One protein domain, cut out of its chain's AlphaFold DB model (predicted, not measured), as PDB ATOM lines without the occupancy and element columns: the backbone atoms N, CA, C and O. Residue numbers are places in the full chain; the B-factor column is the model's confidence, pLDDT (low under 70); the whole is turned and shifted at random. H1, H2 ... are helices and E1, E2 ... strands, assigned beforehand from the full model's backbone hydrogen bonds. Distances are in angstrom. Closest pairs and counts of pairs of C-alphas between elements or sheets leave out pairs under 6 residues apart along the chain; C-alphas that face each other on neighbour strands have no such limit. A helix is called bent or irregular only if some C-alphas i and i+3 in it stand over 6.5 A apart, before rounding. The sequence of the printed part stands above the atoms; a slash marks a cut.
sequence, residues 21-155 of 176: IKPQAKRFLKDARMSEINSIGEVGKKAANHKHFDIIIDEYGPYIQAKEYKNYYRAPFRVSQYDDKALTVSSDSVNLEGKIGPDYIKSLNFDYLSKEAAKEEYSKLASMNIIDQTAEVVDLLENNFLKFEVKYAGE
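This is residues 21 to 155 of the 176 residues of an uncharacterized protein of Clostridium sp. CAG:768 (UniProt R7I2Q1). A strongly twisted sheet of five strands folds about helix H4: the long strands E3, E4 and E5 make a broad ribbon, and the short hairpin of E1 and E2 turns off from it where E3 bends at residue 75. H2 runs side by side with H4, H3 lies along the ribbon over E3 and E4, H1 sits by the E1 to E2 turn, and the short H5 is near E5. The printed part has 135 residues with five named helices and five named strands, in the order H1 H2 E1 E2 E3 E4 E5 H3 H4 H5; the sheet runs E1 E2 E3 E4 E5, antiparallel throughout, and the class is mixed, helices and strands. The whole is compact, with a radius of gyration of the C-alphas of 14.6 A, and the C-alphas span 41 by 34 by 29 A.

Begin with the sheet. Find C-alpha 72 at (153.362, 158.200, 141.070); from there E3, residues 72 to 83, covers 24.6 A and bends by 95 degrees at residue 75. E4, residues 86 to 94, covers 24.2 A, and E5, residues 100 to 111, covers 27.2 A and bends by 81 degrees at residue 103. The short strands come earlier: E1, residues 55 to 58, 10.2 A, and E2, residues 61 to 65, 13.1 A. Look next for H4, residues 130 to 143, 20.0 A long, which begins at C-alpha 130, (168.093, 154.036, 144.657). H3, residues 115 to 127, is 18.3 A long, and H5, residues 145 to 152, is 9.8 A long. H2, residues 34 to 49, is 25.0 A long and irregular: C-alphas 46 and 49 are 7.1 A apart. H1, residues 23 to 31, is 14.9 A long, begins at C-alpha 23, (159.889, 144.974, 129.206), and is neither bent nor irregular, but only just: C-alphas 24 and 27 are 6.5 A apart.

Walk across the sheet first, a meander in which each strand is the antiparallel neighbour of the one before and each consecutive pair is a hairpin. Between E1 and E2, N 56 and O 63 are within hydrogen-bond range at 2.8 A; between E2 and E3, N 64 and O 73 at 2.9 A. The pairing of E3 is staggered: residues 72 to 74 pair with E2 and residues 74 to 83 with E4, where N 78 and O 90 are 2.8 A apart. Between E4 and E5, N 89 and O 108 are 2.8 A apart. H4 and the sheet make two layers, a helix on one face of a sheet. H4 has a height over the sheet of 7.0 A and lies over E3, across the strands at 71 degrees to E3 on the local plane; its closest C-alphas to E3 are those of Pro 76 and Ile 130, 6.0 A. H3 lies over E3 and E4 at a height of 8.8 A, along the strands at 19 degrees to E4 on the local plane; the closest C-alphas of H3 and E4 are those of Leu 87 and Ala 118, 5.9 A. H3 and H4 are close but not clearly touching, opposite ways at a shallow tilt of 34 degrees, only just short of steep; their closest C-alphas, those of Leu 125 and Gln 133, are 5.8 A apart. H2 touches H4, with residues 131 to 135 of H4 alone, the same way at a shallow tilt of 14 degrees; the closest C-alphas are those of Val 43 and Ala 135, 6.3 A. H1, H2 and H5 only graze the sheet; H1 comes closest to E1 at the C-alphas of Ala 25 and Asp 58, 4.1 A. H5 and E5 are near each other. H1 and H3 are apart. In H3, H4 and H5 every O i to N i+4 pair is within hydrogen-bond range; in H1 it is 3 of 5 and in H2 10 of 12.

The C-alphas farthest apart are those of Pro 23 and Ser 114, 42.7 A. The printed part, residues 21 to 155, has no cut. No link is long; the link from E2 to E3 is short, and the others are tight. The mean pLDDT of the printed part is 84.4; look for values under 70 at residues 82 to 83, 93 to 105 and 150 to 154.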
ATOM      1  N   ILE A  21     158.602 144.521 136.699       89.44
ATOM      2  CA  ILE A  21     159.673 144.884 135.767       89.44
ATOM      3  C   ILE A  21     159.048 145.017 134.380       89.44
ATOM      4  O   ILE A  21     158.594 144.028 133.801       89.44
ATOM      5  N   LYS A  22     158.987 146.239 133.842       89.25
ATOM      6  CA  LYS A  22     158.462 146.463 132.491       89.25
ATOM      7  C   LYS A  22     159.449 145.930 131.439       89.25
ATOM      8  O   LYS A  22     160.656 145.993 131.665       89.25
ATOM      9  N   PRO A  23     158.993 145.479 130.254       88.19
ATOM     10  CA  PRO A  23     159.889 144.974 129.206       88.19
ATOM     11  C   PRO A  23     161.017 145.946 128.823       88.19
ATOM     12  O   PRO A  23     162.157 145.529 128.606       88.19
ATOM     13  N   GLN A  24     160.727 147.250 128.802       87.31
ATOM     14  CA  GLN A  24     161.708 148.297 128.503       87.31
ATOM     15  C   GLN A  24     162.803 148.461 129.575       87.31
ATOM     16  O   GLN A  24     163.868 148.997 129.277       87.31
ATOM     17  N   ALA A  25     162.619 147.923 130.787       89.19
ATOM     18  CA  ALA A  25     163.630 147.958 131.849       89.19
ATOM     19  C   ALA A  25     164.935 147.250 131.468       89.19
ATOM     20  O   ALA A  25     165.965 147.477 132.092       89.19
ATOM     21  N   LYS A  26     164.934 146.417 130.418       88.81
ATOM     22  CA  LYS A  26     166.132 145.718 129.939       88.81
ATOM     23  C   LYS A  26     167.311 146.656 129.659       88.81
ATOM     24  O   LYS A  26     168.447 146.212 129.775       88.81
ATOM     25  N   ARG A  27     167.066 147.915 129.274       87.81
ATOM     26  CA  ARG A  27     168.136 148.910 129.105       87.81
ATOM     27  C   ARG A  27     168.750 149.284 130.455       87.81
ATOM     28  O   ARG A  27     169.926 149.026 130.655       87.81
ATOM     29  N   PHE A  28     167.927 149.760 131.388       88.19
ATOM     30  CA  PHE A  28     168.332 150.071 132.761       88.19
ATOM     31  C   PHE A  28     169.072 148.903 133.437       88.19
ATOM     32  O   PHE A  28     170.156 149.078 133.977       88.19
ATOM     33  N   LEU A  29     168.534 147.683 133.336       90.19
ATOM     34  CA  LEU A  29     169.109 146.492 133.972       90.19
ATOM     35  C   LEU A  29     170.451 146.048 133.372       90.19
ATOM     36  O   LEU A  29     171.214 145.375 134.054       90.19
ATOM     37  N   LYS A  30     170.743 146.380 132.108       90.50
ATOM     38  CA  LYS A  30     172.053 146.086 131.499       90.50
ATOM     39  C   LYS A  30     173.153 146.989 132.043       90.50
ATOM     40  O   LYS A  30     174.293 146.548 132.129       90.50
ATOM     41  N   ASP A  31     172.791 148.223 132.371       90.19
ATOM     42  CA  ASP A  31     173.718 149.236 132.868       90.19
ATOM     43  C   ASP A  31     173.863 149.165 134.404       90.19
ATOM     44  O   ASP A  31     174.794 149.739 134.972       90.19
ATOM     45  N   ALA A  32     172.967 148.435 135.077       89.25
ATOM     46  CA  ALA A  32     172.966 148.236 136.521       89.25
ATOM     47  C   ALA A  32     174.102 147.314 136.996       89.25
ATOM     48  O   ALA A  32     174.456 146.311 136.369       89.25
ATOM     49  N   ARG A  33     174.646 147.615 138.175       92.44
ATOM     50  CA  ARG A  33     175.640 146.775 138.855       92.44
ATOM     51  C   ARG A  33     174.968 145.525 139.414       92.44
ATOM     52  O   ARG A  33     173.813 145.560 139.828       92.44
ATOM     53  N   MET A  34     175.728 144.440 139.573       90.31
ATOM     54  CA  MET A  34     175.209 143.217 140.209       90.31
ATOM     55  C   MET A  34     174.645 143.453 141.616       90.31
ATOM     56  O   MET A  34     173.676 142.801 141.992       90.31
ATOM     57  N   SER A  35     175.198 144.401 142.381       90.38
ATOM     58  CA  SER A  35     174.639 144.792 143.680       90.38
ATOM     59  C   SER A  35     173.216 145.345 143.560       90.38
ATOM     60  O   SER A  35     172.368 145.000 144.370       90.38
ATOM     61  N   GLU A  36     172.931 146.143 142.528       89.00
ATOM     62  CA  GLU A  36     171.597 146.700 142.277       89.00
ATOM     63  C   GLU A  36     170.632 145.608 141.797       89.00
ATOM     64  O   GLU A  36     169.498 145.546 142.263       89.00
ATOM     65  N   ILE A  37     171.094 144.690 140.939       89.81
ATOM     66  CA  ILE A  37     170.315 143.511 140.522       89.81
ATOM     67  C   ILE A  37     169.940 142.633 141.725       89.81
ATOM     68  O   ILE A  37     168.799 142.182 141.830       89.81
ATOM     69  N   ASN A  38     170.871 142.424 142.658       88.88
ATOM     70  CA  ASN A  38     170.606 141.673 143.885       88.88
ATOM     71  C   ASN A  38     169.605 142.407 144.788       88.88
ATOM     72  O   ASN A  38     168.658 141.778 145.259       88.88
ATOM     73  N   SER A  39     169.755 143.726 144.970       89.12
ATOM     74  CA  SER A  39     168.777 144.547 145.698       89.12
ATOM     75  C   SER A  39     167.378 144.428 145.091       89.12
ATOM     76  O   SER A  39     166.419 144.229 145.827       89.12
ATOM     77  N   ILE A  40     167.242 144.442 143.758       89.56
ATOM     78  CA  ILE A  40     165.946 144.237 143.082       89.56
ATOM     79  C   ILE A  40     165.329 142.886 143.479       89.56
ATOM     80  O   ILE A  40     164.137 142.818 143.784       89.56
ATOM     81  N   GLY A  41     166.130 141.816 143.506       85.25
ATOM     82  CA  GLY A  41     165.678 140.487 143.926       85.25
ATOM     83  C   GLY A  41     165.187 140.442 145.377       85.25
ATOM     84  O   GLY A  41     164.137 139.858 145.652       85.25
ATOM     85  N   GLU A  42     165.904 141.083 146.301       87.81
ATOM     86  CA  GLU A  42     165.522 141.137 147.720       87.81
ATOM     87  C   GLU A  42     164.300 142.029 147.966       87.81
ATOM     88  O   GLU A  42     163.387 141.643 148.700       87.81
ATOM     89  N   VAL A  43     164.221 143.182 147.297       86.38
ATOM     90  CA  VAL A  43     163.047 144.063 147.334       86.38
ATOM     91  C   VAL A  43     161.809 143.335 146.821       86.38
ATOM     92  O   VAL A  43     160.752 143.431 147.437       86.38
ATOM     93  N   GLY A  44     161.934 142.536 145.757       83.94
ATOM     94  CA  GLY A  44     160.829 141.724 145.247       83.94
ATOM     95  C   GLY A  44     160.253 140.751 146.282       83.94
ATOM     96  O   GLY A  44     159.042 140.545 146.308       83.94
ATOM     97  N   LYS A  45     161.088 140.192 147.168       82.69
ATOM     98  CA  LYS A  45     160.636 139.309 148.259       82.69
ATOM     99  C   LYS A  45     159.924 140.084 149.367       82.69
ATOM    100  O   LYS A  45     158.908 139.614 149.868       82.69
ATOM    101  N   LYS A  46     160.450 141.255 149.747       77.94
ATOM    102  CA  LYS A  46     159.865 142.110 150.796       77.94
ATOM    103  C   LYS A  46     158.522 142.705 150.370       77.94
ATOM    104  O   LYS A  46     157.565 142.667 151.137       77.94
ATOM    105  N   ALA A  47     158.447 143.161 149.120       78.56
ATOM    106  CA  ALA A  47     157.293 143.862 148.574       78.56
ATOM    107  C   ALA A  47     156.035 142.997 148.429       78.56
ATOM    108  O   ALA A  47     154.952 143.549 148.284       78.56
ATOM    109  N   ALA A  48     156.154 141.667 148.515       76.81
ATOM    110  CA  ALA A  48     155.072 140.712 148.272       76.81
ATOM    111  C   ALA A  48     153.838 140.848 149.191       76.81
ATOM    112  O   ALA A  48     152.845 140.161 148.957       76.81
ATOM    113  N   ASN A  49     153.906 141.684 150.234       74.75
ATOM    114  CA  ASN A  49     152.821 141.910 151.195       74.75
ATOM    115  C   ASN A  49     152.201 143.317 151.127       74.75
ATOM    116  O   ASN A  49     151.294 143.617 151.910       74.75
ATOM    117  N   HIS A  50     152.684 144.216 150.268       85.75
ATOM    118  CA  HIS A  50     152.268 145.619 150.326       85.75
ATOM    119  C   HIS A  50     150.898 145.842 149.665       85.75
ATOM    120  O   HIS A  50     150.611 145.404 148.546       85.75
ATOM    121  N   LYS A  51     149.994 146.549 150.330       86.44
ATOM    122  CA  LYS A  51     148.577 146.526 149.954       86.44
ATOM    123  C   LYS A  51     148.213 147.593 148.937       86.44
ATOM    124  O   LYS A  51     147.415 147.294 148.045       86.44
ATOM    125  N   HIS A  52     148.825 148.764 148.999       86.50
ATOM    126  CA  HIS A  52     148.298 149.982 148.391       86.50
ATOM    127  C   HIS A  52     149.150 150.558 147.259       86.50
ATOM    128  O   HIS A  52     148.606 151.257 146.401       86.50
ATOM    129  N   PHE A  53     150.447 150.265 147.208       88.25
ATOM    130  CA  PHE A  53     151.353 150.837 146.200       88.25
ATOM    131  C   PHE A  53     151.782 149.799 145.152       88.25
ATOM    132  O   PHE A  53     151.128 148.789 145.030       88.25
ATOM    133  N   ASP A  54     152.812 150.007 144.346       89.94
ATOM    134  CA  ASP A  54     153.466 149.030 143.466       89.94
ATOM    135  C   ASP A  54     154.876 149.581 143.224       89.94
ATOM    136  O   ASP A  54     155.024 150.784 143.011       89.94
ATOM    137  N   ILE A  55     155.908 148.730 143.261       91.56
ATOM    138  CA  ILE A  55     157.260 149.117 142.837       91.56
ATOM    139  C   ILE A  55     157.385 148.703 141.384       91.56
ATOM    140  O   ILE A  55     157.219 147.527 141.051       91.56
ATOM    141  N   ILE A  56     157.688 149.657 140.515       91.31
ATOM    142  CA  ILE A  56     157.801 149.421 139.083       91.31
ATOM    143  C   ILE A  56     159.179 149.848 138.601       91.31
ATOM    144  O   ILE A  56     159.635 150.942 138.904       91.31
ATOM    145  N   ILE A  57     159.828 148.995 137.815       91.00
ATOM    146  CA  ILE A  57     161.098 149.289 137.150       91.00
ATOM    147  C   ILE A  57     160.828 149.402 135.651       91.00
ATOM    148  O   ILE A  57     160.277 148.480 135.044       91.00
ATOM    149  N   ASP A  58     161.205 150.527 135.050       90.12
ATOM    150  CA  ASP A  58     161.188 150.733 133.600       90.12
ATOM    151  C   ASP A  58     162.579 151.114 133.067       90.12
ATOM    152  O   ASP A  58     163.591 150.891 133.727       90.12
ATOM    153  N   GLU A  59     162.654 151.621 131.835       89.25
ATOM    154  CA  GLU A  59     163.927 151.988 131.203       89.25
ATOM    155  C   GLU A  59     164.659 153.155 131.882       89.25
ATOM    156  O   GLU A  59     165.855 153.326 131.647       89.25
ATOM    157  N   TYR A  60     163.962 153.934 132.712       87.00
ATOM    158  CA  TYR A  60     164.499 155.087 133.433       87.00
ATOM    159  C   TYR A  60     164.784 154.781 134.911       87.00
ATOM    160  O   TYR A  60     165.320 155.634 135.612       87.00
ATOM    161  N   GLY A  61     164.446 153.578 135.385       90.12
ATOM    162  CA  GLY A  61     164.688 153.132 136.756       90.12
ATOM    163  C   GLY A  61     163.408 152.912 137.571       90.12
ATOM    164  O   GLY A  61     162.319 152.760 137.001       90.12
ATOM    165  N   PRO A  62     163.526 152.827 138.908       91.94
ATOM    166  CA  PRO A  62     162.414 152.476 139.778       91.94
ATOM    167  C   PRO A  62     161.460 153.658 140.025       91.94
ATOM    168  O   PRO A  62     161.854 154.828 140.050       91.94
ATOM    169  N   TYR A  63     160.188 153.345 140.239       91.00
ATOM    170  CA  TYR A  63     159.178 154.279 140.722       91.00
ATOM    171  C   TYR A  63     158.076 153.566 141.492       91.00
ATOM    172  O   TYR A  63     157.874 152.359 141.359       91.00
ATOM    173  N   ILE A  64     157.358 154.347 142.288       90.38
ATOM    174  CA  ILE A  64     156.232 153.897 143.096       90.38
ATOM    175  C   ILE A  64     154.946 154.308 142.387       90.38
ATOM    176  O   ILE A  64     154.829 155.457 141.961       90.38
ATOM    177  N   GLN A  65     153.983 153.398 142.282       87.94
ATOM    178  CA  GLN A  65     152.640 153.667 141.767       87.94
ATOM    179  C   GLN A  65     151.594 153.303 142.823       87.94
ATOM    180  O   GLN A  65     151.602 152.190 143.321       87.94
ATOM    181  N   ALA A  66     150.652 154.188 143.140       85.50
ATOM    182  CA  ALA A  66     149.480 153.795 143.925       85.50
ATOM    183  C   ALA A  66     148.540 152.899 143.092       85.50
ATOM    184  O   ALA A  66     148.310 153.165 141.910       85.50
ATOM    185  N   LYS A  67     147.972 151.845 143.693       84.88
ATOM    186  CA  LYS A  67     147.066 150.914 142.989       84.88
ATOM    187  C   LYS A  67     145.699 151.513 142.690       84.88
ATOM    188  O   LYS A  67     145.087 151.165 141.686       84.88
ATOM    189  N   GLU A  68     145.216 152.378 143.574       80.31
ATOM    190  CA  GLU A  68     143.857 152.929 143.507       80.31
ATOM    191  C   GLU A  68     143.830 154.384 143.022       80.31
ATOM    192  O   GLU A  68     142.794 154.868 142.563       80.31
ATOM    193  N   TYR A  69     144.978 155.064 143.046       79.19
ATOM    194  CA  TYR A  69     145.101 156.497 142.792       79.19
ATOM    195  C   TYR A  69     146.111 156.794 141.686       79.19
ATOM    196  O   TYR A  69     147.100 156.079 141.528       79.19
ATOM    197  N   LYS A  70     145.917 157.889 140.944       78.19
ATOM    198  CA  LYS A  70     146.865 158.374 139.921       78.19
ATOM    199  C   LYS A  70     148.110 159.033 140.545       78.19
ATOM    200  O   LYS A  70     148.568 160.093 140.112       78.19
ATOM    201  N   ASN A  71     148.665 158.412 141.580       79.81
ATOM    202  CA  ASN A  71     149.834 158.882 142.303       79.81
ATOM    203  C   ASN A  71     151.051 158.059 141.903       79.81
ATOM    204  O   ASN A  71     151.060 156.836 142.026       79.81
ATOM    205  N   TYR A  72     152.089 158.768 141.470       84.94
ATOM    206  CA  TYR A  72     153.362 158.200 141.070       84.94
ATOM    207  C   TYR A  72     154.504 158.993 141.686       84.94
ATOM    208  O   TYR A  72     154.416 160.225 141.756       84.94
ATOM    209  N   TYR A  73     155.559 158.287 142.087       87.69
ATOM    210  CA  TYR A  73     156.741 158.860 142.725       87.69
ATOM    211  C   TYR A  73     157.998 158.249 142.111       87.69
ATOM    212  O   TYR A  73     158.293 157.071 142.326       87.69
ATOM    213  N   ARG A  74     158.707 159.030 141.290       90.06
ATOM    214  CA  ARG A  74     159.896 158.586 140.554       90.06
ATOM    215  C   ARG A  74     161.149 158.811 141.394       90.06
ATOM    216  O   ARG A  74     161.355 159.903 141.919       90.06
ATOM    217  N   ALA A  75     161.987 157.785 141.480       90.50
ATOM    218  CA  ALA A  75     163.319 157.921 142.049       90.50
ATOM    219  C   ALA A  75     164.258 158.639 141.046       90.50
ATOM    220  O   ALA A  75     164.046 158.520 139.838       90.50
ATOM    221  N   PRO A  76     165.321 159.336 141.488       90.19
ATOM    222  CA  PRO A  76     165.868 159.342 142.843       90.19
ATOM    223  C   PRO A  76     165.050 160.192 143.815       90.19
ATOM    224  O   PRO A  76     164.549 161.259 143.460       90.19
ATOM    225  N   PHE A  77     164.957 159.735 145.064       91.75
ATOM    226  CA  PHE A  77     164.310 160.511 146.111       91.75
ATOM    227  C   PHE A  77     165.312 161.464 146.760       91.75
ATOM    228  O   PHE A  77     166.403 161.073 147.178       91.75
ATOM    229  N   ARG A  78     164.932 162.737 146.855       91.75
ATOM    230  CA  ARG A  78     165.679 163.764 147.584       91.75
ATOM    231  C   ARG A  78     165.097 163.843 148.987       91.75
ATOM    232  O   ARG A  78     163.931 164.199 149.151       91.75
ATOM    233  N   VAL A  79     165.899 163.483 149.978       91.81
ATOM    234  CA  VAL A  79     165.475 163.426 151.377       91.81
ATOM    235  C   VAL A  79     165.988 164.668 152.096       91.81
ATOM    236  O   VAL A  79     167.139 165.059 151.914       91.81
ATOM    237  N   SER A  80     165.141 165.297 152.900       89.56
ATOM    238  CA  SER A  80     165.479 166.493 153.672       89.56
ATOM    239  C   SER A  80     164.723 166.515 154.996       89.56
ATOM    240  O   SER A  80     163.575 166.084 155.071       89.56
ATOM    241  N   GLN A  81     165.348 167.070 156.030       82.44
ATOM    242  CA  GLN A  81     164.720 167.338 157.321       82.44
ATOM    243  C   GLN A  81     164.577 168.857 157.466       82.44
ATOM    244  O   GLN A  81     165.572 169.549 157.675       82.44
ATOM    245  N   TYR A  82     163.362 169.380 157.279       64.88
ATOM    246  CA  TYR A  82     163.087 170.822 157.387       64.88
ATOM    247  C   TYR A  82     162.621 171.240 158.783       64.88
ATOM    248  O   TYR A  82     162.820 172.390 159.161       64.88
ATOM    249  N   ASP A  83     162.014 170.318 159.532       65.38
ATOM    250  CA  ASP A  83     161.372 170.590 160.816       65.38
ATOM    251  C   ASP A  83     161.819 169.568 161.866       65.38
ATOM    252  O   ASP A  83     162.286 168.472 161.529       65.38
ATOM    253  N   ASP A  84     161.672 169.900 163.146       75.25
ATOM    254  CA  ASP A  84     162.282 169.125 164.228       75.25
ATOM    255  C   ASP A  84     161.782 167.680 164.288       75.25
ATOM    256  O   ASP A  84     162.500 166.835 164.795       75.25
ATOM    257  N   LYS A  85     160.595 167.359 163.762       87.31
ATOM    258  CA  LYS A  85     160.010 166.005 163.817       87.31
ATOM    259  C   LYS A  85     159.479 165.491 162.479       87.31
ATOM    260  O   LYS A  85     158.741 164.509 162.467       87.31
ATOM    261  N   ALA A  86     159.831 166.129 161.367       89.06
ATOM    262  CA  ALA A  86     159.313 165.761 160.054       89.06
ATOM    263  C   ALA A  86     160.434 165.416 159.074       89.06
ATOM    264  O   ALA A  86     161.455 166.102 158.989       89.06
ATOM    265  N   LEU A  87     160.200 164.365 158.298       91.44
ATOM    266  CA  LEU A  87     161.013 163.975 157.160       91.44
ATOM    267  C   LEU A  87     160.271 164.329 155.874       91.44
ATOM    268  O   LEU A  87     159.138 163.892 155.667       91.44
ATOM    269  N   THR A  88     160.928 165.059 154.982       91.44
ATOM    270  CA  THR A  88     160.415 165.323 153.640       91.44
ATOM    271  C   THR A  88     161.150 164.450 152.633       91.44
ATOM    272  O   THR A  88     162.375 164.497 152.520       91.44
ATOM    273  N   VAL A  89     160.389 163.678 151.864       91.25
ATOM    274  CA  VAL A  89     160.869 162.884 150.734       91.25
ATOM    275  C   VAL A  89     160.308 163.498 149.460       91.25
ATOM    276  O   VAL A  89     159.105 163.474 149.215       91.25
ATOM    277  N   SER A  90     161.184 164.067 148.643       89.81
ATOM    278  CA  SER A  90     160.828 164.658 147.359       89.81
ATOM    279  C   SER A  90     161.160 163.704 146.218       89.81
ATOM    280  O   SER A  90     162.222 163.091 146.200       89.81
ATOM    281  N   SER A  91     160.258 163.595 145.253       87.75
ATOM    282  CA  SER A  91     160.392 162.750 144.062       87.75
ATOM    283  C   SER A  91     160.054 163.555 142.820       87.75
ATOM    284  O   SER A  91     159.277 164.511 142.906       87.75
ATOM    285  N   ASP A  92     160.588 163.159 141.671       82.88
ATOM    286  CA  ASP A  92     160.147 163.751 140.413       82.88
ATOM    287  C   ASP A  92     158.716 163.253 140.105       82.88
ATOM    288  O   ASP A  92     158.381 162.075 140.300       82.88
ATOM    289  N   SER A  93     157.830 164.154 139.667       69.00
ATOM    290  CA  SER A  93     156.449 163.787 139.327       69.00
ATOM    291  C   SER A  93     156.408 163.091 137.977       69.00
ATOM    292  O   SER A  93     156.945 163.604 136.994       69.00
ATOM    293  N   VAL A  94     155.713 161.960 137.896       67.94
ATOM    294  CA  VAL A  94     155.439 161.288 136.623       67.94
ATOM    295  C   VAL A  94     153.942 161.089 136.409       67.94
ATOM    296  O   VAL A  94     153.165 160.987 137.360       67.94
ATOM    297  N   ASN A  95     153.528 161.068 135.144       67.31
ATOM    298  CA  ASN A  95     152.157 160.763 134.747       67.31
ATOM    299  C   ASN A  95     151.894 159.239 134.727       67.31
ATOM    300  O   ASN A  95     152.794 158.440 134.985       67.31
ATOM    301  N   LEU A  96     150.668 158.833 134.361       60.62
ATOM    302  CA  LEU A  96     150.259 157.422 134.214       60.62
ATOM    303  C   LEU A  96     151.189 156.599 133.295       60.62
ATOM    304  O   LEU A  96     151.297 155.382 133.436       60.62
ATOM    305  N   GLU A  97     151.860 157.254 132.346       60.66
ATOM    306  CA  GLU A  97     152.787 156.628 131.399       60.66
ATOM    307  C   GLU A  97     154.232 156.571 131.924       60.66
ATOM    308  O   GLU A  97     155.096 155.986 131.271       60.66
ATOM    309  N   GLY A  98     154.515 157.155 133.093       57.12
ATOM    310  CA  GLY A  98     155.862 157.277 133.658       57.12
ATOM    311  C   GLY A  98     156.680 158.445 133.091       57.12
ATOM    312  O   GLY A  98     157.881 158.534 133.362       57.12
ATOM    313  N   LYS A  99     156.064 159.348 132.316       64.38
ATOM    314  CA  LYS A  99     156.723 160.550 131.781       64.38
ATOM    315  C   LYS A  99     156.720 161.661 132.819       64.38
ATOM    316  O   LYS A  99     155.699 161.886 133.467       64.38
ATOM    317  N   ILE A 100     157.843 162.363 132.940       66.12
ATOM    318  CA  ILE A 100     157.986 163.501 133.852       66.12
ATOM    319  C   ILE A 100     157.011 164.604 133.422       66.12
ATOM    320  O   ILE A 100     157.030 165.035 132.267       66.12
ATOM    321  N   GLY A 101     156.112 164.996 134.327       58.75
ATOM    322  CA  GLY A 101     155.148 166.077 134.104       58.75
ATOM    323  C   GLY A 101     155.749 167.466 134.372       58.75
ATOM    324  O   GLY A 101     156.843 167.556 134.922       58.75
ATOM    325  N   PRO A 102     155.043 168.559 134.018       51.78
ATOM    326  CA  PRO A 102     155.502 169.933 134.261       51.78
ATOM    327  C   PRO A 102     155.518 170.321 135.750       51.78
ATOM    328  O   PRO A 102     156.179 171.285 136.120       51.78
ATOM    329  N   ASP A 103     154.828 169.574 136.614       57.41
ATOM    330  CA  ASP A 103     154.938 169.717 138.065       57.41
ATOM    331  C   ASP A 103     156.179 168.966 138.537       57.41
ATOM    332  O   ASP A 103     156.133 167.777 138.829       57.41
ATOM    333  N   TYR A 104     157.321 169.644 138.545       62.00
ATOM    334  CA  TYR A 104     158.629 168.993 138.607       62.00
ATOM    335  C   TYR A 104     158.881 168.135 139.862       62.00
ATOM    336  O   TYR A 104     159.706 167.226 139.796       62.00
ATOM    337  N   ILE A 105     158.204 168.378 140.996       68.50
ATOM    338  CA  ILE A 105     158.519 167.716 142.276       68.50
ATOM    339  C   ILE A 105     157.254 167.438 143.103       68.50
ATOM    340  O   ILE A 105     156.477 168.347 143.391       68.50
ATOM    341  N   LYS A 106     157.088 166.190 143.563       78.50
ATOM    342  CA  LYS A 106     156.143 165.821 144.629       78.50
ATOM    343  C   LYS A 106     156.885 165.630 145.942       78.50
ATOM    344  O   LYS A 106     157.814 164.827 145.992       78.50
ATOM    345  N   SER A 107     156.427 166.297 146.997       84.62
ATOM    346  CA  SER A 107     156.978 166.161 148.349       84.62
ATOM    347  C   SER A 107     156.017 165.405 149.263       84.62
ATOM    348  O   SER A 107     154.868 165.803 149.460       84.62
ATOM    349  N   LEU A 108     156.514 164.313 149.831       86.56
ATOM    350  CA  LEU A 108     155.871 163.494 150.849       86.56
ATOM    351  C   LEU A 108     156.432 163.901 152.208       86.56
ATOM    352  O   LEU A 108     157.646 163.971 152.364       86.56
ATOM    353  N   ASN A 109     155.563 164.175 153.177       88.88
ATOM    354  CA  ASN A 109     155.984 164.515 154.534       88.88
ATOM    355  C   ASN A 109     155.569 163.408 155.496       88.88
ATOM    356  O   ASN A 109     154.398 163.019 155.510       88.88
ATOM    357  N   PHE A 110     156.524 162.944 156.294       89.75
ATOM    358  CA  PHE A 110     156.348 161.906 157.298       89.75
ATOM    359  C   PHE A 110     156.675 162.480 158.675       89.75
ATOM    360  O   PHE A 110     157.789 162.946 158.909       89.75
ATOM    361  N   ASP A 111     155.695 162.451 159.576       89.62
ATOM    362  CA  ASP A 111     155.844 162.940 160.945       89.62
ATOM    363  C   ASP A 111     156.322 161.816 161.871       89.62
ATOM    364  O   ASP A 111     155.793 160.701 161.836       89.62
ATOM    365  N   TYR A 112     157.272 162.131 162.748       90.06
ATOM    366  CA  TYR A 112     157.861 161.217 163.723       90.06
ATOM    367  C   TYR A 112     157.563 161.667 165.155       90.06
ATOM    368  O   TYR A 112     157.267 162.828 165.438       90.06
ATOM    369  N   LEU A 113     157.670 160.731 166.100       88.62
ATOM    370  CA  LEU A 113     157.431 161.008 167.522       88.62
ATOM    371  C   LEU A 113     158.493 161.949 168.123       88.62
ATOM    372  O   LEU A 113     158.191 162.761 169.010       88.62
ATOM    373  N   SER A 114     159.728 161.873 167.621       91.25
ATOM    374  CA  SER A 114     160.871 162.659 168.086       91.25
ATOM    375  C   SER A 114     161.779 163.109 166.940       91.25
ATOM    376  O   SER A 114     161.700 162.608 165.816       91.25
ATOM    377  N   LYS A 115     162.667 164.056 167.257       90.31
ATOM    378  CA  LYS A 115     163.671 164.579 166.325       90.31
ATOM    379  C   LYS A 115     164.731 163.557 165.981       90.31
ATOM    380  O   LYS A 115     165.193 163.487 164.845       90.31
ATOM    381  N   GLU A 116     165.086 162.754 166.968       91.31
ATOM    382  CA  GLU A 116     166.050 161.674 166.861       91.31
ATOM    383  C   GLU A 116     165.532 160.606 165.898       91.31
ATOM    384  O   GLU A 116     166.273 160.207 165.007       91.31
ATOM    385  N   ALA A 117     164.248 160.236 165.993       91.62
ATOM    386  CA  ALA A 117     163.628 159.271 165.086       91.62
ATOM    387  C   ALA A 117     163.570 159.790 163.637       91.62
ATOM    388  O   ALA A 117     163.928 159.070 162.708       91.62
ATOM    389  N   ALA A 118     163.196 161.060 163.434       91.38
ATOM    390  CA  ALA A 118     163.220 161.671 162.101       91.38
ATOM    391  C   ALA A 118     164.644 161.725 161.515       91.38
ATOM    392  O   ALA A 118     164.843 161.489 160.323       91.38
ATOM    393  N   LYS A 119     165.648 162.017 162.353       91.12
ATOM    394  CA  LYS A 119     167.057 162.071 161.945       91.12
ATOM    395  C   LYS A 119     167.614 160.686 161.612       91.12
ATOM    396  O   LYS A 119     168.371 160.562 160.653       91.12
ATOM    397  N   GLU A 120     167.250 159.666 162.385       92.81
ATOM    398  CA  GLU A 120     167.626 158.277 162.118       92.81
ATOM    399  C   GLU A 120     167.097 157.829 160.752       92.81
ATOM    400  O   GLU A 120     167.882 157.363 159.922       92.81
ATOM    401  N   GLU A 121     165.813 158.074 160.465       93.94
ATOM    402  CA  GLU A 121     165.243 157.716 159.163       93.94
ATOM    403  C   GLU A 121     165.861 158.531 158.017       93.94
ATOM    404  O   GLU A 121     166.176 157.976 156.964       93.94
ATOM    405  N   TYR A 122     166.111 159.831 158.223       93.38
ATOM    406  CA  TYR A 122     166.839 160.657 157.255       93.38
ATOM    407  C   TYR A 122     168.202 160.047 156.911       93.38
ATOM    408  O   TYR A 122     168.516 159.850 155.736       93.38
ATOM    409  N   SER A 123     169.018 159.737 157.923       92.56
ATOM    410  CA  SER A 123     170.363 159.189 157.726       92.56
ATOM    411  C   SER A 123     170.328 157.824 157.046       92.56
ATOM    412  O   SER A 123     171.135 157.570 156.151       92.56
ATOM    413  N   LYS A 124     169.366 156.975 157.419       94.88
ATOM    414  CA  LYS A 124     169.115 155.685 156.778       94.88
ATOM    415  C   LYS A 124     168.809 155.869 155.289       94.88
ATOM    416  O   LYS A 124     169.590 155.408 154.457       94.88
ATOM    417  N   LEU A 125     167.762 156.618 154.943       94.12
ATOM    418  CA  LEU A 125     167.337 156.826 153.554       94.12
ATOM    419  C   LEU A 125     168.376 157.552 152.692       94.12
ATOM    420  O   LEU A 125     168.504 157.244 151.508       94.12
ATOM    421  N   ALA A 126     169.118 158.508 153.256       91.81
ATOM    422  CA  ALA A 126     170.145 159.262 152.533       91.81
ATOM    423  C   ALA A 126     171.379 158.411 152.180       91.81
ATOM    424  O   ALA A 126     172.131 158.769 151.276       91.81
ATOM    425  N   SER A 127     171.594 157.297 152.888       92.75
ATOM    426  CA  SER A 127     172.727 156.387 152.666       92.75
ATOM    427  C   SER A 127     172.422 155.222 151.716       92.75
ATOM    428  O   SER A 127     173.339 154.540 151.257       92.75
ATOM    429  N   MET A 128     171.141 154.981 151.418       93.12
ATOM    430  CA  MET A 128     170.691 153.861 150.593       93.12
ATOM    431  C   MET A 128     170.952 154.096 149.103       93.12
ATOM    432  O   MET A 128     170.923 155.222 148.608       93.12
ATOM    433  N   ASN A 129     171.145 153.007 148.354       91.88
ATOM    434  CA  ASN A 129     171.058 153.077 146.897       91.88
ATOM    435  C   ASN A 129     169.599 153.287 146.457       91.88
ATOM    436  O   ASN A 129     168.664 153.076 147.225       91.88
ATOM    437  N   ILE A 130     169.406 153.660 145.194       91.81
ATOM    438  CA  ILE A 130     168.093 154.036 144.657       91.81
ATOM    439  C   ILE A 130     167.036 152.922 144.763       91.81
ATOM    440  O   ILE A 130     165.857 153.216 144.952       91.81
ATOM    441  N   ILE A 131     167.436 151.651 144.661       91.38
ATOM    442  CA  ILE A 131     166.519 150.507 144.715       91.38
ATOM    443  C   ILE A 131     166.049 150.275 146.150       91.38
ATOM    444  O   ILE A 131     164.844 150.218 146.395       91.38
ATOM    445  N   ASP A 132     166.987 150.215 147.095       92.06
ATOM    446  CA  ASP A 132     166.675 150.018 148.513       92.06
ATOM    447  C   ASP A 132     165.917 151.226 149.084       92.06
ATOM    448  O   ASP A 132     164.926 151.056 149.792       92.06
ATOM    449  N   GLN A 133     166.303 152.444 148.689       93.88
ATOM    450  CA  GLN A 133     165.595 153.671 149.052       93.88
ATOM    451  C   GLN A 133     164.150 153.657 148.535       93.88
ATOM    452  O   GLN A 133     163.242 154.064 149.251       93.88
ATOM    453  N   THR A 134     163.911 153.166 147.311       92.56
ATOM    454  CA  THR A 134     162.544 153.048 146.775       92.56
ATOM    455  C   THR A 134     161.700 152.105 147.624       92.56
ATOM    456  O   THR A 134     160.552 152.429 147.920       92.56
ATOM    457  N   ALA A 135     162.251 150.956 148.022       92.00
ATOM    458  CA  ALA A 135     161.537 150.002 148.863       92.00
ATOM    459  C   ALA A 135     161.172 150.610 150.223       92.00
ATOM    460  O   ALA A 135     160.018 150.543 150.629       92.00
ATOM    461  N   GLU A 136     162.120 151.292 150.864       93.50
ATOM    462  CA  GLU A 136     161.888 151.938 152.155       93.50
ATOM    463  C   GLU A 136     160.842 153.063 152.071       93.50
ATOM    464  O   GLU A 136     159.968 153.183 152.927       93.50
ATOM    465  N   VAL A 137     160.862 153.871 151.003       93.25
ATOM    466  CA  VAL A 137     159.837 154.909 150.793       93.25
ATOM    467  C   VAL A 137     158.451 154.290 150.592       93.25
ATOM    468  O   VAL A 137     157.464 154.858 151.062       93.25
ATOM    469  N   VAL A 138     158.348 153.129 149.936       92.06
ATOM    470  CA  VAL A 138     157.070 152.404 149.859       92.06
ATOM    471  C   VAL A 138     156.613 151.942 151.236       92.06
ATOM    472  O   VAL A 138     155.441 152.126 151.552       92.06
ATOM    473  N   ASP A 139     157.501 151.400 152.065       91.31
ATOM    474  CA  ASP A 139     157.142 150.955 153.417       91.31
ATOM    475  C   ASP A 139     156.621 152.124 154.264       91.31
ATOM    476  O   ASP A 139     155.604 152.006 154.957       91.31
ATOM    477  N   LEU A 140     157.250 153.298 154.154       91.88
ATOM    478  CA  LEU A 140     156.765 154.523 154.792       91.88
ATOM    479  C   LEU A 140     155.372 154.930 154.292       91.88
ATOM    480  O   LEU A 140     154.535 155.351 155.098       91.88
ATOM    481  N   LEU A 141     155.110 154.801 152.989       90.38
ATOM    482  CA  LEU A 141     153.808 155.087 152.385       90.38
ATOM    483  C   LEU A 141     152.727 154.092 152.825       90.38
ATOM    484  O   LEU A 141     151.632 154.522 153.172       90.38
ATOM    485  N   GLU A 142     153.022 152.792 152.857       89.25
ATOM    486  CA  GLU A 142     152.106 151.748 153.338       89.25
ATOM    487  C   GLU A 142     151.740 151.983 154.811       89.25
ATOM    488  O   GLU A 142     150.560 152.028 155.167       89.25
ATOM    489  N   ASN A 143     152.737 152.246 155.661       90.00
ATOM    490  CA  ASN A 143     152.536 152.505 157.090       90.00
ATOM    491  C   ASN A 143     151.771 153.807 157.376       90.00
ATOM    492  O   ASN A 143     151.193 153.968 158.451       90.00
ATOM    493  N   ASN A 144     151.747 154.739 156.421       87.81
ATOM    494  CA  ASN A 144     151.040 156.013 156.529       87.81
ATOM    495  C   ASN A 144     149.901 156.144 155.510       87.81
ATOM    496  O   ASN A 144     149.459 157.266 155.249       87.81
ATOM    497  N   PHE A 145     149.399 155.031 154.959       84.94
ATOM    498  CA  PHE A 145     148.475 155.052 153.820       84.94
ATOM    499  C   PHE A 145     147.253 155.943 154.061       84.94
ATOM    500  O   PHE A 145     146.964 156.794 153.233       84.94
ATOM    501  N   LEU A 146     146.593 155.838 155.219       78.69
ATOM    502  CA  LEU A 146     145.413 156.661 155.525       78.69
ATOM    503  C   LEU A 146     145.729 158.164 155.552       78.69
ATOM    504  O   LEU A 146     144.960 158.978 155.047       78.69
ATOM    505  N   LYS A 147     146.878 158.560 156.114       78.06
ATOM    506  CA  LYS A 147     147.306 159.970 156.113       78.06
ATOM    507  C   LYS A 147     147.629 160.438 154.700       78.06
ATOM    508  O   LYS A 147     147.309 161.566 154.330       78.06
ATOM    509  N   PHE A 148     148.273 159.571 153.927       74.50
ATOM    510  CA  PHE A 148     148.596 159.823 152.537       74.50
ATOM    511  C   PHE A 148     147.334 159.982 151.688       74.50
ATOM    512  O   PHE A 148     147.236 160.933 150.926       74.50
ATOM    513  N   GLU A 149     146.355 159.101 151.852       70.38
ATOM    514  CA  GLU A 149     145.070 159.154 151.168       70.38
ATOM    515  C   GLU A 149     144.343 160.465 151.496       70.38
ATOM    516  O   GLU A 149     143.975 161.213 150.597       70.38
ATOM    517  N   VAL A 150     144.236 160.831 152.773       67.38
ATOM    518  CA  VAL A 150     143.568 162.078 153.179       67.38
ATOM    519  C   VAL A 150     144.270 163.330 152.635       67.38
ATOM    520  O   VAL A 150     143.604 164.289 152.248       67.38
ATOM    521  N   LYS A 151     145.608 163.355 152.620       65.81
ATOM    522  CA  LYS A 151     146.395 164.564 152.312       65.81
ATOM    523  C   LYS A 151     146.812 164.677 150.844       65.81
ATOM    524  O   LYS A 151     147.047 165.780 150.358       65.81
ATOM    525  N   TYR A 152     146.946 163.545 150.162       62.16
ATOM    526  CA  TYR A 152     147.600 163.433 148.861       62.16
ATOM    527  C   TYR A 152     146.890 162.479 147.895       62.16
ATOM    528  O   TYR A 152     147.466 162.210 146.834       62.16
ATOM    529  N   ALA A 153     145.687 161.968 148.202       65.19
ATOM    530  CA  ALA A 153     144.920 161.207 147.217       65.19
ATOM    531  C   ALA A 153     144.757 162.048 145.948       65.19
ATOM    532  O   ALA A 153     144.119 163.102 145.943       65.19
ATOM    533  N   GLY A 154     145.383 161.586 144.867       65.50
ATOM    534  CA  GLY A 154     145.117 162.091 143.535       65.50
ATOM    535  C   GLY A 154     143.761 161.597 143.049       65.50
ATOM    536  O   GLY A 154     142.984 160.978 143.778       65.50
ATOM    537  N   GLU A 155     143.474 161.833 141.773       70.44
ATOM    538  CA  GLU A 155     142.276 161.269 141.160       70.44
ATOM    539  C   GLU A 155     142.280 159.734 141.290       70.44
ATOM    540  O   GLU A 155     143.307 159.104 141.002       70.44
TER     541      GLU A 155